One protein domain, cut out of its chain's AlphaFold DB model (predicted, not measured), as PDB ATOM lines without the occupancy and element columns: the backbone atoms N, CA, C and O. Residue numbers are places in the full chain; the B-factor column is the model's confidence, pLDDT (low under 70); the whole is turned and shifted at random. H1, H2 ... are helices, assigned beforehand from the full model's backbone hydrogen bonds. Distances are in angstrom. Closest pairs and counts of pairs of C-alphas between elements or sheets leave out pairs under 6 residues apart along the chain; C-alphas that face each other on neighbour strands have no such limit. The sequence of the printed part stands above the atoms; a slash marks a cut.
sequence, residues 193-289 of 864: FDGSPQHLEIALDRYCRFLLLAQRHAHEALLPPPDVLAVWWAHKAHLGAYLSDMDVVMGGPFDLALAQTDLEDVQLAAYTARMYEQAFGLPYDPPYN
ATOM      1  N   PHE A 193     -14.859  21.849  68.938       52.28
ATOM      2  CA  PHE A 193     -14.229  20.655  69.493       52.28
ATOM      3  C   PHE A 193     -14.128  19.614  68.370       52.28
ATOM      4  O   PHE A 193     -14.770  18.568  68.359       52.28
ATOM      5  N   ASP A 194     -13.301  19.946  67.386       59.38
ATOM      6  CA  ASP A 194     -12.945  19.184  66.187       59.38
ATOM      7  C   ASP A 194     -12.253  17.833  66.470       59.38
ATOM      8  O   ASP A 194     -11.809  17.144  65.551       59.38
ATOM      9  N   GLY A 195     -12.143  17.454  67.745       59.72
ATOM     10  CA  GLY A 195     -11.353  16.327  68.219       59.72
ATOM     11  C   GLY A 195      -9.846  16.578  68.170       59.72
ATOM     12  O   GLY A 195      -9.086  15.625  68.344       59.72
ATOM     13  N   SER A 196      -9.384  17.815  67.929       73.25
ATOM     14  CA  SER A 196      -7.954  18.115  68.009       73.25
ATOM     15  C   SER A 196      -7.445  17.972  69.452       73.25
ATOM     16  O   SER A 196      -8.176  18.276  70.403       73.25
ATOM     17  N   PRO A 197      -6.179  17.547  69.641       74.19
ATOM     18  CA  PRO A 197      -5.581  17.427  70.968       74.19
ATOM     19  C   PRO A 197      -5.678  18.717  71.785       74.19
ATOM     20  O   PRO A 197      -5.996  18.657  72.963       74.19
ATOM     21  N   GLN A 198      -5.522  19.882  71.146       80.12
ATOM     22  CA  GLN A 198      -5.525  21.192  71.805       80.12
ATOM     23  C   GLN A 198      -6.847  21.496  72.524       80.12
ATOM     24  O   GLN A 198      -6.839  21.956  73.664       80.12
ATOM     25  N   HIS A 199      -7.997  21.211  71.903       78.75
ATOM     26  CA  HIS A 199      -9.291  21.432  72.552       78.75
ATOM     27  C   HIS A 199      -9.544  20.439  73.696       78.75
ATOM     28  O   HIS A 199     -10.099  20.825  74.726       78.75
ATOM     29  N   LEU A 200      -9.076  19.192  73.563       81.62
ATOM     30  CA  LEU A 200      -9.136  18.195  74.635       81.62
ATOM     31  C   LEU A 200      -8.196  18.539  75.804       81.62
ATOM     32  O   LEU A 200      -8.595  18.409  76.955       81.62
ATOM     33  N   GLU A 201      -6.987  19.029  75.527       86.06
ATOM     34  CA  GLU A 201      -6.020  19.522  76.517       86.06
ATOM     35  C   GLU A 201      -6.591  20.708  77.309       86.06
ATOM     36  O   GLU A 201      -6.545  20.702  78.539       86.06
ATOM     37  N   ILE A 202      -7.214  21.681  76.630       87.44
ATOM     38  CA  ILE A 202      -7.900  22.816  77.273       87.44
ATOM     39  C   ILE A 202      -9.062  22.333  78.155       87.44
ATOM     40  O   ILE A 202      -9.211  22.809  79.281       87.44
ATOM     41  N   ALA A 203      -9.872  21.381  77.684       87.81
ATOM     42  CA  ALA A 203     -10.989  20.842  78.460       87.81
ATOM     43  C   ALA A 203     -10.527  20.017  79.677       87.81
ATOM     44  O   ALA A 203     -11.122  20.122  80.749       87.81
ATOM     45  N   LEU A 204      -9.440  19.247  79.549       91.06
ATOM     46  CA  LEU A 204      -8.805  18.513  80.651       91.06
ATOM     47  C   LEU A 204      -8.237  19.462  81.714       91.06
ATOM     48  O   LEU A 204      -8.494  19.280  82.903       91.06
ATOM     49  N   ASP A 205      -7.518  20.504  81.297       92.88
ATOM     50  CA  ASP A 205      -6.969  21.546  82.172       92.88
ATOM     51  C   ASP A 205      -8.088  22.313  82.911       92.88
ATOM     52  O   ASP A 205      -8.030  22.509  84.129       92.88
ATOM     53  N   ARG A 206      -9.176  22.661  82.211       93.81
ATOM     54  CA  ARG A 206     -10.378  23.259  82.819       93.81
ATOM     55  C   ARG A 206     -11.115  22.292  83.750       93.81
ATOM     56  O   ARG A 206     -11.588  22.736  84.793       93.81
ATOM     57  N   TYR A 207     -11.169  20.994  83.443       95.25
ATOM     58  CA  TYR A 207     -11.764  19.981  84.322       95.25
ATOM     59  C   TYR A 207     -10.961  19.819  85.614       95.25
ATOM     60  O   TYR A 207     -11.540  19.862  86.698       95.25
ATOM     61  N   CYS A 208      -9.630  19.763  85.530       95.19
ATOM     62  CA  CYS A 208      -8.760  19.738  86.706       95.19
ATOM     63  C   CYS A 208      -8.962  20.980  87.590       95.19
ATOM     64  O   CYS A 208      -9.087  20.860  88.808       95.19
ATOM     65  N   ARG A 209      -9.070  22.178  86.993       95.88
ATOM     66  CA  ARG A 209      -9.406  23.404  87.737       95.88
ATOM     67  C   ARG A 209     -10.816  23.377  88.327       95.88
ATOM     68  O   ARG A 209     -10.998  23.813  89.459       95.88
ATOM     69  N   PHE A 210     -11.801  22.839  87.612       96.00
ATOM     70  CA  PHE A 210     -13.163  22.709  88.125       96.00
ATOM     71  C   PHE A 210     -13.240  21.765  89.337       96.00
ATOM     72  O   PHE A 210     -13.891  22.110  90.319       96.00
ATOM     73  N   LEU A 211     -12.520  20.635  89.327       95.69
ATOM     74  CA  LEU A 211     -12.404  19.759  90.502       95.69
ATOM     75  C   LEU A 211     -11.819  20.505  91.708       95.69
ATOM     76  O   LEU A 211     -12.369  20.430  92.799       95.69
ATOM     77  N   LEU A 212     -10.748  21.281  91.514       95.50
ATOM     78  CA  LEU A 212     -10.136  22.087  92.582       95.50
ATOM     79  C   LEU A 212     -11.073  23.191  93.102       95.50
ATOM     80  O   LEU A 212     -11.018  23.540  94.282       95.50
ATOM     81  N   LEU A 213     -11.939  23.740  92.244       96.25
ATOM     82  CA  LEU A 213     -12.989  24.672  92.653       96.25
ATOM     83  C   LEU A 213     -14.041  23.951  93.507       96.25
ATOM     84  O   LEU A 213     -14.330  24.394  94.614       96.25
ATOM     85  N   ALA A 214     -14.538  22.801  93.049       95.56
ATOM     86  CA  ALA A 214     -15.488  21.978  93.794       95.56
ATOM     87  C   ALA A 214     -14.920  21.462  95.127       95.56
ATOM     88  O   ALA A 214     -15.650  21.386  96.109       95.56
ATOM     89  N   GLN A 215     -13.617  21.177  95.204       95.25
ATOM     90  CA  GLN A 215     -12.933  20.799  96.444       95.25
ATOM     91  C   GLN A 215     -12.970  21.934  97.478       95.25
ATOM     92  O   GLN A 215     -13.237  21.709  98.657       95.25
ATOM     93  N   ARG A 216     -12.710  23.172  97.033       95.94
ATOM     94  CA  ARG A 216     -12.722  24.380  97.876       95.94
ATOM     95  C   ARG A 216     -14.135  24.797  98.282       95.94
ATOM     96  O   ARG A 216     -14.320  25.326  99.374       95.94
ATOM     97  N   HIS A 217     -15.111  24.525  97.419       95.12
ATOM     98  CA  HIS A 217     -16.504  24.947  97.543       95.12
ATOM     99  C   HIS A 217     -17.458  23.750  97.708       95.12
ATOM    100  O   HIS A 217     -18.590  23.776  97.242       95.12
ATOM    101  N   ALA A 218     -17.032  22.706  98.429       92.88
ATOM    102  CA  ALA A 218     -17.760  21.439  98.620       92.88
ATOM    103  C   ALA A 218     -19.090  21.538  99.416       92.88
ATOM    104  O   ALA A 218     -19.668  20.530  99.825       92.88
ATOM    105  N   HIS A 219     -19.565  22.755  99.687       93.44
ATOM    106  CA  HIS A 219     -20.857  23.061 100.313       93.44
ATOM    107  C   HIS A 219     -21.750  23.937  99.415       93.44
ATOM    108  O   HIS A 219     -22.858  24.295  99.810       93.44
ATOM    109  N   GLU A 220     -21.270  24.291  98.224       93.62
ATOM    110  CA  GLU A 220     -21.946  25.124  97.236       93.62
ATOM    111  C   GLU A 220     -22.291  24.264  96.015       93.62
ATOM    112  O   GLU A 220     -21.525  23.385  95.616       93.62
ATOM    113  N   ALA A 221     -23.439  24.521  95.391       92.19
ATOM    114  CA  ALA A 221     -23.713  23.958  94.077       92.19
ATOM    115  C   ALA A 221     -22.837  24.674  93.033       92.19
ATOM    116  O   ALA A 221     -22.777  25.903  93.011       92.19
ATOM    117  N   LEU A 222     -22.186  23.906  92.158       93.75
ATOM    118  CA  LEU A 222     -21.411  24.412  91.025       93.75
ATOM    119  C   LEU A 222     -21.882  23.710  89.748       93.75
ATOM    120  O   LEU A 222     -21.931  22.482  89.696       93.75
ATOM    121  N   LEU A 223     -22.194  24.487  88.713       92.25
ATOM    122  CA  LEU A 223     -22.682  23.995  87.423       92.25
ATOM    123  C   LEU A 223     -21.536  24.025  86.396       92.25
ATOM    124  O   LEU A 223     -21.274  25.108  85.866       92.25
ATOM    125  N   PRO A 224     -20.831  22.906  86.118       91.81
ATOM    126  CA  PRO A 224     -19.656  22.884  85.241       91.81
ATOM    127  C   PRO A 224     -19.956  23.392  83.824       91.81
ATOM    128  O   PRO A 224     -21.068  23.207  83.322       91.81
ATOM    129  N   PRO A 225     -18.966  23.990  83.133       87.62
ATOM    130  CA  PRO A 225     -19.146  24.419  81.756       87.62
ATOM    131  C   PRO A 225     -19.189  23.201  80.809       87.62
ATOM    132  O   PRO A 225     -18.728  22.120  81.187       87.62
ATOM    133  N   PRO A 226     -19.692  23.360  79.566       82.44
ATOM    134  CA  PRO A 226     -19.938  22.256  78.640       82.44
ATOM    135  C   PRO A 226     -18.813  21.218  78.538       82.44
ATOM    136  O   PRO A 226     -18.985  20.074  78.933       82.44
ATOM    137  N   ASP A 227     -17.640  21.595  78.050       85.56
ATOM    138  CA  ASP A 227     -16.511  20.692  77.798       85.56
ATOM    139  C   ASP A 227     -15.980  19.998  79.062       85.56
ATOM    140  O   ASP A 227     -15.624  18.822  79.012       85.56
ATOM    141  N   VAL A 228     -16.013  20.674  80.211       90.94
ATOM    142  CA  VAL A 228     -15.687  20.081  81.519       90.94
ATOM    143  C   VAL A 228     -16.685  18.990  81.898       90.94
ATOM    144  O   VAL A 228     -16.282  17.960  82.436       90.94
ATOM    145  N   LEU A 229     -17.972  19.180  81.587       86.62
ATOM    146  CA  LEU A 229     -19.008  18.173  81.805       86.62
ATOM    147  C   LEU A 229     -18.772  16.928  80.929       86.62
ATOM    148  O   LEU A 229     -18.867  15.812  81.437       86.62
ATOM    149  N   ALA A 230     -18.365  17.085  79.660       82.19
ATOM    150  CA  ALA A 230     -17.969  15.939  78.828       82.19
ATOM    151  C   ALA A 230     -16.688  15.254  79.306       82.19
ATOM    152  O   ALA A 230     -16.627  14.028  79.259       82.19
ATOM    153  N   VAL A 231     -15.679  15.995  79.772       87.31
ATOM    154  CA  VAL A 231     -14.467  15.380  80.335       87.31
ATOM    155  C   VAL A 231     -14.794  14.623  81.627       87.31
ATOM    156  O   VAL A 231     -14.322  13.502  81.797       87.31
ATOM    157  N   TRP A 232     -15.658  15.156  82.498       91.38
ATOM    158  CA  TRP A 232     -16.139  14.446  83.690       91.38
ATOM    159  C   TRP A 232     -16.929  13.179  83.339       91.38
ATOM    160  O   TRP A 232     -16.696  12.130  83.935       91.38
ATOM    161  N   TRP A 233     -17.810  13.239  82.337       84.12
ATOM    162  CA  TRP A 233     -18.531  12.073  81.817       84.12
ATOM    163  C   TRP A 233     -17.582  11.030  81.206       84.12
ATOM    164  O   TRP A 233     -17.662   9.855  81.554       84.12
ATOM    165  N   ALA A 234     -16.627  11.447  80.373       82.56
ATOM    166  CA  ALA A 234     -15.588  10.573  79.827       82.56
ATOM    167  C   ALA A 234     -14.665   9.992  80.916       82.56
ATOM    168  O   ALA A 234     -14.107   8.913  80.733       82.56
ATOM    169  N   HIS A 235     -14.527  10.669  82.059       89.44
ATOM    170  CA  HIS A 235     -13.815  10.138  83.215       89.44
ATOM    171  C   HIS A 235     -14.658   9.097  83.969       89.44
ATOM    172  O   HIS A 235     -14.181   7.980  84.174       89.44
ATOM    173  N   LYS A 236     -15.924   9.406  84.302       82.69
ATOM    174  CA  LYS A 236     -16.879   8.460  84.917       82.69
ATOM    175  C   LYS A 236     -17.034   7.165  84.106       82.69
ATOM    176  O   LYS A 236     -17.181   6.108  84.714       82.69
ATOM    177  N   ALA A 237     -16.889   7.237  82.777       76.69
ATOM    178  CA  ALA A 237     -16.827   6.087  81.863       76.69
ATOM    179  C   ALA A 237     -15.862   4.977  82.321       76.69
ATOM    180  O   ALA A 237     -16.097   3.783  82.142       76.69
ATOM    181  N   HIS A 238     -14.741   5.387  82.911       77.00
ATOM    182  CA  HIS A 238     -13.693   4.515  83.412       77.00
ATOM    183  C   HIS A 238     -13.758   4.478  84.939       77.00
ATOM    184  O   HIS A 238     -12.811   4.869  85.620       77.00
ATOM    185  N   LEU A 239     -14.891   4.002  85.470       79.31
ATOM    186  CA  LEU A 239     -15.267   4.044  86.889       79.31
ATOM    187  C   LEU A 239     -14.125   3.690  87.862       79.31
ATOM    188  O   LEU A 239     -13.969   4.351  88.882       79.31
ATOM    189  N   GLY A 240     -13.294   2.687  87.552       81.81
ATOM    190  CA  GLY A 240     -12.149   2.311  88.392       81.81
ATOM    191  C   GLY A 240     -11.027   3.360  88.458       81.81
ATOM    192  O   GLY A 240     -10.436   3.547  89.519       81.81
ATOM    193  N   ALA A 241     -10.756   4.068  87.357       84.25
ATOM    194  CA  ALA A 241      -9.835   5.206  87.340       84.25
ATOM    195  C   ALA A 241     -10.474   6.422  88.019       84.25
ATOM    196  O   ALA A 241      -9.877   7.000  88.919       84.25
ATOM    197  N   TYR A 242     -11.729   6.726  87.686       90.00
ATOM    198  CA  TYR A 242     -12.483   7.822  88.290       90.00
ATOM    199  C   TYR A 242     -12.578   7.715  89.818       90.00
ATOM    200  O   TYR A 242     -12.306   8.692  90.510       90.00
ATOM    201  N   LEU A 243     -12.900   6.544  90.375       87.50
ATOM    202  CA  LEU A 243     -12.951   6.362  91.829       87.50
ATOM    203  C   LEU A 243     -11.572   6.542  92.484       87.50
ATOM    204  O   LEU A 243     -11.491   7.173  93.531       87.50
ATOM    205  N   SER A 244     -10.500   6.044  91.856       90.69
ATOM    206  CA  SER A 244      -9.117   6.245  92.318       90.69
ATOM    207  C   SER A 244      -8.724   7.727  92.314       90.69
ATOM    208  O   SER A 244      -8.213   8.250  93.302       90.69
ATOM    209  N   ASP A 245      -8.988   8.422  91.212       92.12
ATOM    210  CA  ASP A 245      -8.564   9.805  91.019       92.12
ATOM    211  C   ASP A 245      -9.417  10.777  91.854       92.12
ATOM    212  O   ASP A 245      -8.892  11.767  92.363       92.12
ATOM    213  N   MET A 246     -10.709  10.493  92.071       93.94
ATOM    214  CA  MET A 246     -11.546  11.287  92.981       93.94
ATOM    215  C   MET A 246     -11.222  11.014  94.460       93.94
ATOM    216  O   MET A 246     -11.272  11.950  95.253       93.94
ATOM    217  N   ASP A 247     -10.809   9.804  94.852       92.81
ATOM    218  CA  ASP A 247     -10.295   9.563  96.213       92.81
ATOM    219  C   ASP A 247      -9.044  10.420  96.492       92.81
ATOM    220  O   ASP A 247      -8.964  11.102  97.512       92.81
ATOM    221  N   VAL A 248      -8.125  10.506  95.520       93.12
ATOM    222  CA  VAL A 248      -6.913  11.344  95.606       93.12
ATOM    223  C   VAL A 248      -7.214  12.850  95.586       93.12
ATOM    224  O   VAL A 248      -6.605  13.598  96.351       93.12
ATOM    225  N   VAL A 249      -8.114  13.324  94.715       90.81
ATOM    226  CA  VAL A 249      -8.393  14.768  94.557       90.81
ATOM    227  C   VAL A 249      -9.393  15.288  95.593       90.81
ATOM    228  O   VAL A 249      -9.250  16.407  96.075       90.81
ATOM    229  N   MET A 250     -10.407  14.500  95.947       92.25
ATOM    230  CA  MET A 250     -11.590  14.955  96.690       92.25
ATOM    231  C   MET A 250     -11.792  14.224  98.027       92.25
ATOM    232  O   MET A 250     -12.632  14.646  98.820       92.25
ATOM    233  N   GLY A 251     -11.030  13.158  98.309       93.62
ATOM    234  CA  GLY A 251     -11.213  12.322  99.503       93.62
ATOM    235  C   GLY A 251     -12.440  11.404  99.432       93.62
ATOM    236  O   GLY A 251     -12.959  10.993 100.470       93.62
ATOM    237  N   GLY A 252     -12.943  11.145  98.222       91.75
ATOM    238  CA  GLY A 252     -14.093  10.288  97.954       91.75
ATOM    239  C   GLY A 252     -14.695  10.538  96.563       91.75
ATOM    240  O   GLY A 252     -14.249  11.435  95.847       91.75
ATOM    241  N   PRO A 253     -15.718   9.767  96.148       87.62
ATOM    242  CA  PRO A 253     -16.367   9.940  94.849       87.62
ATOM    243  C   PRO A 253     -17.032  11.321  94.724       87.62
ATOM    244  O   PRO A 253     -17.935  11.659  95.487       87.62
ATOM    245  N   PHE A 254     -16.616  12.106  93.726       89.44
ATOM    246  CA  PHE A 254     -17.155  13.445  93.476       89.44
ATOM    247  C   PHE A 254     -18.415  13.411  92.612       89.44
ATOM    248  O   PHE A 254     -18.361  13.573  91.389       89.44
ATOM    249  N   ASP A 255     -19.561  13.208  93.252       84.44
ATOM    250  CA  ASP A 255     -20.828  13.324  92.548       84.44
ATOM    251  C   ASP A 255     -21.315  14.776  92.470       84.44
ATOM    252  O   ASP A 255     -21.609  15.426  93.472       84.44
ATOM    253  N   LEU A 256     -21.392  15.288  91.242       77.19
ATOM    254  CA  LEU A 256     -22.096  16.522  90.933       77.19
ATOM    255  C   LEU A 256     -23.599  16.250  90.974       77.19
ATOM    256  O   LEU A 256     -24.095  15.463  90.168       77.19
ATOM    257  N   ALA A 257     -24.327  16.983  91.818       69.00
ATOM    258  CA  ALA A 257     -25.785  16.907  91.979       69.00
ATOM    259  C   ALA A 257     -26.598  17.444  90.768       69.00
ATOM    260  O   ALA A 257     -27.691  17.988  90.917       69.00
ATOM    261  N   LEU A 258     -26.088  17.243  89.550       57.59
ATOM    262  CA  LEU A 258     -26.704  17.560  88.255       57.59
ATOM    263  C   LEU A 258     -28.002  16.786  87.988       57.59
ATOM    264  O   LEU A 258     -28.749  17.134  87.082       57.59
ATOM    265  N   ALA A 259     -28.293  15.753  88.782       42.62
ATOM    266  CA  ALA A 259     -29.608  15.117  88.821       42.62
ATOM    267  C   ALA A 259     -30.686  15.991  89.506       42.62
ATOM    268  O   ALA A 259     -31.859  15.626  89.476       42.62
ATOM    269  N   GLN A 260     -30.302  17.109  90.139       47.34
ATOM    270  CA  GLN A 260     -31.194  18.028  90.860       47.34
ATOM    271  C   GLN A 260     -31.039  19.495  90.430       47.34
ATOM    272  O   GLN A 260     -32.037  20.209  90.375       47.34
ATOM    273  N   THR A 261     -29.824  19.968  90.125       53.22
ATOM    274  CA  THR A 261     -29.637  21.316  89.560       53.22
ATOM    275  C   THR A 261     -29.976  21.314  88.080       53.22
ATOM    276  O   THR A 261     -29.270  20.682  87.291       53.22
ATOM    277  N   ASP A 262     -31.017  22.060  87.720       63.97
ATOM    278  CA  ASP A 262     -31.389  22.317  86.335       63.97
ATOM    279  C   ASP A 262     -30.185  22.873  85.552       63.97
ATOM    280  O   ASP A 262     -29.528  23.831  85.971       63.97
ATOM    281  N   LEU A 263     -29.888  22.252  84.408       61.50
ATOM    282  CA  LEU A 263     -28.802  22.664  83.517       61.50
ATOM    283  C   LEU A 263     -29.066  24.044  82.890       61.50
ATOM    284  O   LEU A 263     -28.139  24.656  82.356       61.50
ATOM    285  N   GLU A 264     -30.307  24.532  82.966       67.06
ATOM    286  CA  GLU A 264     -30.721  25.858  82.513       67.06
ATOM    287  C   GLU A 264     -30.680  26.937  83.618       67.06
ATOM    288  O   GLU A 264     -31.048  28.086  83.354       67.06
ATOM    289  N   ASP A 265     -30.180  26.647  84.833       81.25
ATOM    290  CA  ASP A 265     -29.978  27.679  85.865       81.25
ATOM    291  C   ASP A 265     -28.832  28.644  85.495       81.25
ATOM    292  O   ASP A 265     -27.663  28.500  85.870       81.25
ATOM    293  N   VAL A 266     -29.209  29.702  84.773       81.19
ATOM    294  CA  VAL A 266     -28.340  30.812  84.362       81.19
ATOM    295  C   VAL A 266     -27.710  31.539  85.561       81.19
ATOM    296  O   VAL A 266     -26.611  32.082  85.429       81.19
ATOM    297  N   GLN A 267     -28.354  31.560  86.735       86.88
ATOM    298  CA  GLN A 267     -27.787  32.195  87.931       86.88
ATOM    299  C   GLN A 267     -26.684  31.326  88.534       86.88
ATOM    300  O   GLN A 267     -25.626  31.853  88.879       86.88
ATOM    301  N   LEU A 268     -26.886  30.008  88.591       88.88
ATOM    302  CA  LEU A 268     -25.873  29.045  89.019       88.88
ATOM    303  C   LEU A 268     -24.695  28.984  88.035       88.88
ATOM    304  O   LEU A 268     -23.538  28.976  88.464       88.88
ATOM    305  N   ALA A 269     -24.965  29.052  86.728       87.62
ATOM    306  CA  ALA A 269     -23.945  29.201  85.691       87.62
ATOM    307  C   ALA A 269     -23.101  30.469  85.917       87.62
ATOM    308  O   ALA A 269     -21.876  30.400  86.028       87.62
ATOM    309  N   ALA A 270     -23.752  31.629  86.058       88.31
ATOM    310  CA  ALA A 270     -23.086  32.912  86.274       88.31
ATOM    311  C   ALA A 270     -22.419  33.026  87.657       88.31
ATOM    312  O   ALA A 270     -21.490  33.816  87.834       88.31
ATOM    313  N   TYR A 271     -22.878  32.282  88.664       94.31
ATOM    314  CA  TYR A 271     -22.199  32.148  89.953       94.31
ATOM    315  C   TYR A 271     -20.906  31.347  89.802       94.31
ATOM    316  O   TYR A 271     -19.828  31.890  90.042       94.31
ATOM    317  N   THR A 272     -21.009  30.115  89.297       94.31
ATOM    318  CA  THR A 272     -19.868  29.217  89.058       94.31
ATOM    319  C   THR A 272     -18.806  29.891  88.185       94.31
ATOM    320  O   THR A 272     -17.614  29.790  88.478       94.31
ATOM    321  N   ALA A 273     -19.234  30.676  87.190       93.38
ATOM    322  CA  ALA A 273     -18.350  31.471  86.347       93.38
ATOM    323  C   ALA A 273     -17.489  32.465  87.129       93.38
ATOM    324  O   ALA A 273     -16.262  32.440  87.036       93.38
ATOM    325  N   ARG A 274     -18.125  33.296  87.963       95.69
ATOM    326  CA  ARG A 274     -17.428  34.277  88.803       95.69
ATOM    327  C   ARG A 274     -16.508  33.607  89.822       95.69
ATOM    328  O   ARG A 274     -15.445  34.154  90.098       95.69
ATOM    329  N   MET A 275     -16.890  32.449  90.363       96.44
ATOM    330  CA  MET A 275     -16.057  31.690  91.304       96.44
ATOM    331  C   MET A 275     -14.805  31.124  90.619       96.44
ATOM    332  O   MET A 275     -13.701  31.267  91.139       96.44
ATOM    333  N   TYR A 276     -14.946  30.561  89.417       96.19
ATOM    334  CA  TYR A 276     -13.824  30.062  88.618       96.19
ATOM    335  C   TYR A 276     -12.878  31.193  88.174       96.19
ATOM    336  O   TYR A 276     -11.660  31.084  88.330       96.19
ATOM    337  N   GLU A 277     -13.423  32.310  87.687       95.44
ATOM    338  CA  GLU A 277     -12.646  33.491  87.287       95.44
ATOM    339  C   GLU A 277     -11.862  34.088  88.464       95.44
ATOM    340  O   GLU A 277     -10.682  34.405  88.317       95.44
ATOM    341  N   GLN A 278     -12.466  34.162  89.655       96.38
ATOM    342  CA  GLN A 278     -11.786  34.613  90.875       96.38
ATOM    343  C   GLN A 278     -10.727  33.627  91.388       96.38
ATOM    344  O   GLN A 278      -9.726  34.061  91.955       96.38
ATOM    345  N   ALA A 279     -10.933  32.319  91.211       96.38
ATOM    346  CA  ALA A 279     -10.009  31.288  91.686       96.38
ATOM    347  C   ALA A 279      -8.777  31.097  90.782       96.38
ATOM    348  O   ALA A 279      -7.730  30.663  91.270       96.38
ATOM    349  N   PHE A 280      -8.899  31.390  89.481       95.50
ATOM    350  CA  PHE A 280      -7.880  31.042  88.481       95.50
ATOM    351  C   PHE A 280      -7.442  32.185  87.556       95.50
ATOM    352  O   PHE A 280      -6.480  31.998  86.814       95.50
ATOM    353  N   GLY A 281      -8.110  33.344  87.568       95.56
ATOM    354  CA  GLY A 281      -7.786  34.473  86.682       95.56
ATOM    355  C   GLY A 281      -8.047  34.197  85.195       95.56
ATOM    356  O   GLY A 281      -7.478  34.865  84.335       95.56
ATOM    357  N   LEU A 282      -8.875  33.194  84.886       91.75
ATOM    358  CA  LEU A 282      -9.163  32.717  83.533       91.75
ATOM    359  C   LEU A 282     -10.673  32.753  83.273       91.75
ATOM    360  O   LEU A 282     -11.422  32.336  84.159       91.75
ATOM    361  N   PRO A 283     -11.120  33.198  82.080       90.25
ATOM    362  CA  PRO A 283     -12.538  33.301  81.745       90.25
ATOM    363  C   PRO A 283     -13.211  31.937  81.868       90.25
ATOM    364  O   PRO A 283     -12.672  30.930  81.399       90.25
ATOM    365  N   TYR A 284     -14.382  31.899  82.503       83.69
ATOM    366  CA  TYR A 284     -15.055  30.633  82.774       83.69
ATOM    367  C   TYR A 284     -15.479  29.931  81.500       83.69
ATOM    368  O   TYR A 284     -15.253  28.734  81.327       83.69
ATOM    369  N   ASP A 285     -16.077  30.714  80.613       78.19
ATOM    370  CA  ASP A 285     -16.402  30.348  79.256       78.19
ATOM    371  C   ASP A 285     -15.288  30.955  78.390       78.19
ATOM    372  O   ASP A 285     -15.228  32.182  78.253       78.19
ATOM    373  N   PRO A 286     -14.326  30.161  77.879       56.62
ATOM    374  CA  PRO A 286     -13.212  30.714  77.129       56.62
ATOM    375  C   PRO A 286     -13.750  31.421  75.883       56.62
ATOM    376  O   PRO A 286     -14.749  30.971  75.308       56.62
ATOM    377  N   PRO A 287     -13.082  32.488  75.408       46.94
ATOM    378  CA  PRO A 287     -13.383  33.079  74.116       46.94
ATOM    379  C   PRO A 287     -13.013  32.069  73.025       46.94
ATOM    380  O   PRO A 287     -11.912  32.091  72.477       46.94
ATOM    381  N   TYR A 288     -13.949  31.163  72.735       49.69
ATOM    382  CA  TYR A 288     -13.875  30.133  71.706       49.69
ATOM    383  C   TYR A 288     -13.987  30.825  70.347       49.69
ATOM    384  O   TYR A 288     -15.030  30.783  69.701       49.69
ATOM    385  N   ASN A 289     -12.939  31.572  69.992       40.44
ATOM    386  CA  ASN A 289     -12.925  32.555  68.920       40.44
ATOM    387  C   ASN A 289     -13.156  31.853  67.577       40.44
ATOM    388  O   ASN A 289     -12.227  31.243  67.041       40.44
TER     389      ASN A 289
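This is residues 193 to 289 of the 864 residues of an uncharacterized protein of Chlamydomonas reinhardtii (UniProt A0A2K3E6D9). One long helix, H1, stands in the middle, and three shorter helices are set crosswise on it: H2 and H4 are about perpendicular to it, and H3 reaches its last residues with its own end. H2 and H3 make a corner on one side of H1, H4 lies on another side, and a long link without a named element, residues 251 to 265, joins H3 to H4. The printed part has 97 residues with four named helices, in the order H1, H2, H3, H4, and no named strand; its class is all helix. It is compact, with a radius of gyration of the C-alphas of 13.2 A, and the C-alphas span 36 by 34 by 24 A.

H1 takes residues 197 to 216 and measures 28.7 A from its first C-alpha, at (-5.581, 17.427, 70.968), to its last, at (-12.722, 24.380, 97.876). H2 takes residues 226 to 236 and measures 15.5 A. H3, residues 239 to 250, measures 15.1 A. H4, residues 266 to 280, measures 20.9 A and ends with C-alpha 280 at (-7.880, 31.042, 88.481).

H1 is the hub and touches the three other helices. Residues 203 to 210 of H1 touch H2, with the C-alphas of Tyr 207 and Val 228 closest at 4.8 A; the two lines are about perpendicular, at 81 degrees. H2 and H3 only just touch, and only at the corner by their link, with 3 pairs of C-alphas within 8 A; the closest are those of Lys 236 and Tyr 242, at 5.6 A. Their tilt is steep, 65 degrees, opposite ways. Residues 249 to 250 of H3 touch residues 211 to 215 of H1, with the C-alphas of Gln 215 and Met 250 closest at 6.0 A. H1 and H3 run the same way at a steep tilt of 52 degrees. Residues 275 to 280 of H4 touch residues 209 to 213 of H1, with the C-alphas of Leu 213 and Tyr 276 closest at 6.8 A; these lines are about perpendicular, at 86 degrees. H4 is apart from H2 and from H3. The helix packing is mostly crossed, with no touching pair at a shallow tilt. In H1, H2, H3 and H4 every O i to N i+4 pair is within hydrogen-bond range.

The C-alphas of Gly 251 and Asn 289 are the two farthest apart, at 36.7 A, while those of the first and last printed residues, Phe 193 and Asn 289, are 12.0 A apart. The printed part has no cut. The link from H1 to H2 is short, that from H2 to H3 is tight, and that from H3 to H4 is long, with 15 residues. The mean pLDDT of the printed part is 83.9; residues 193 to 195, 257 to 264 and 286 to 289 are under 70.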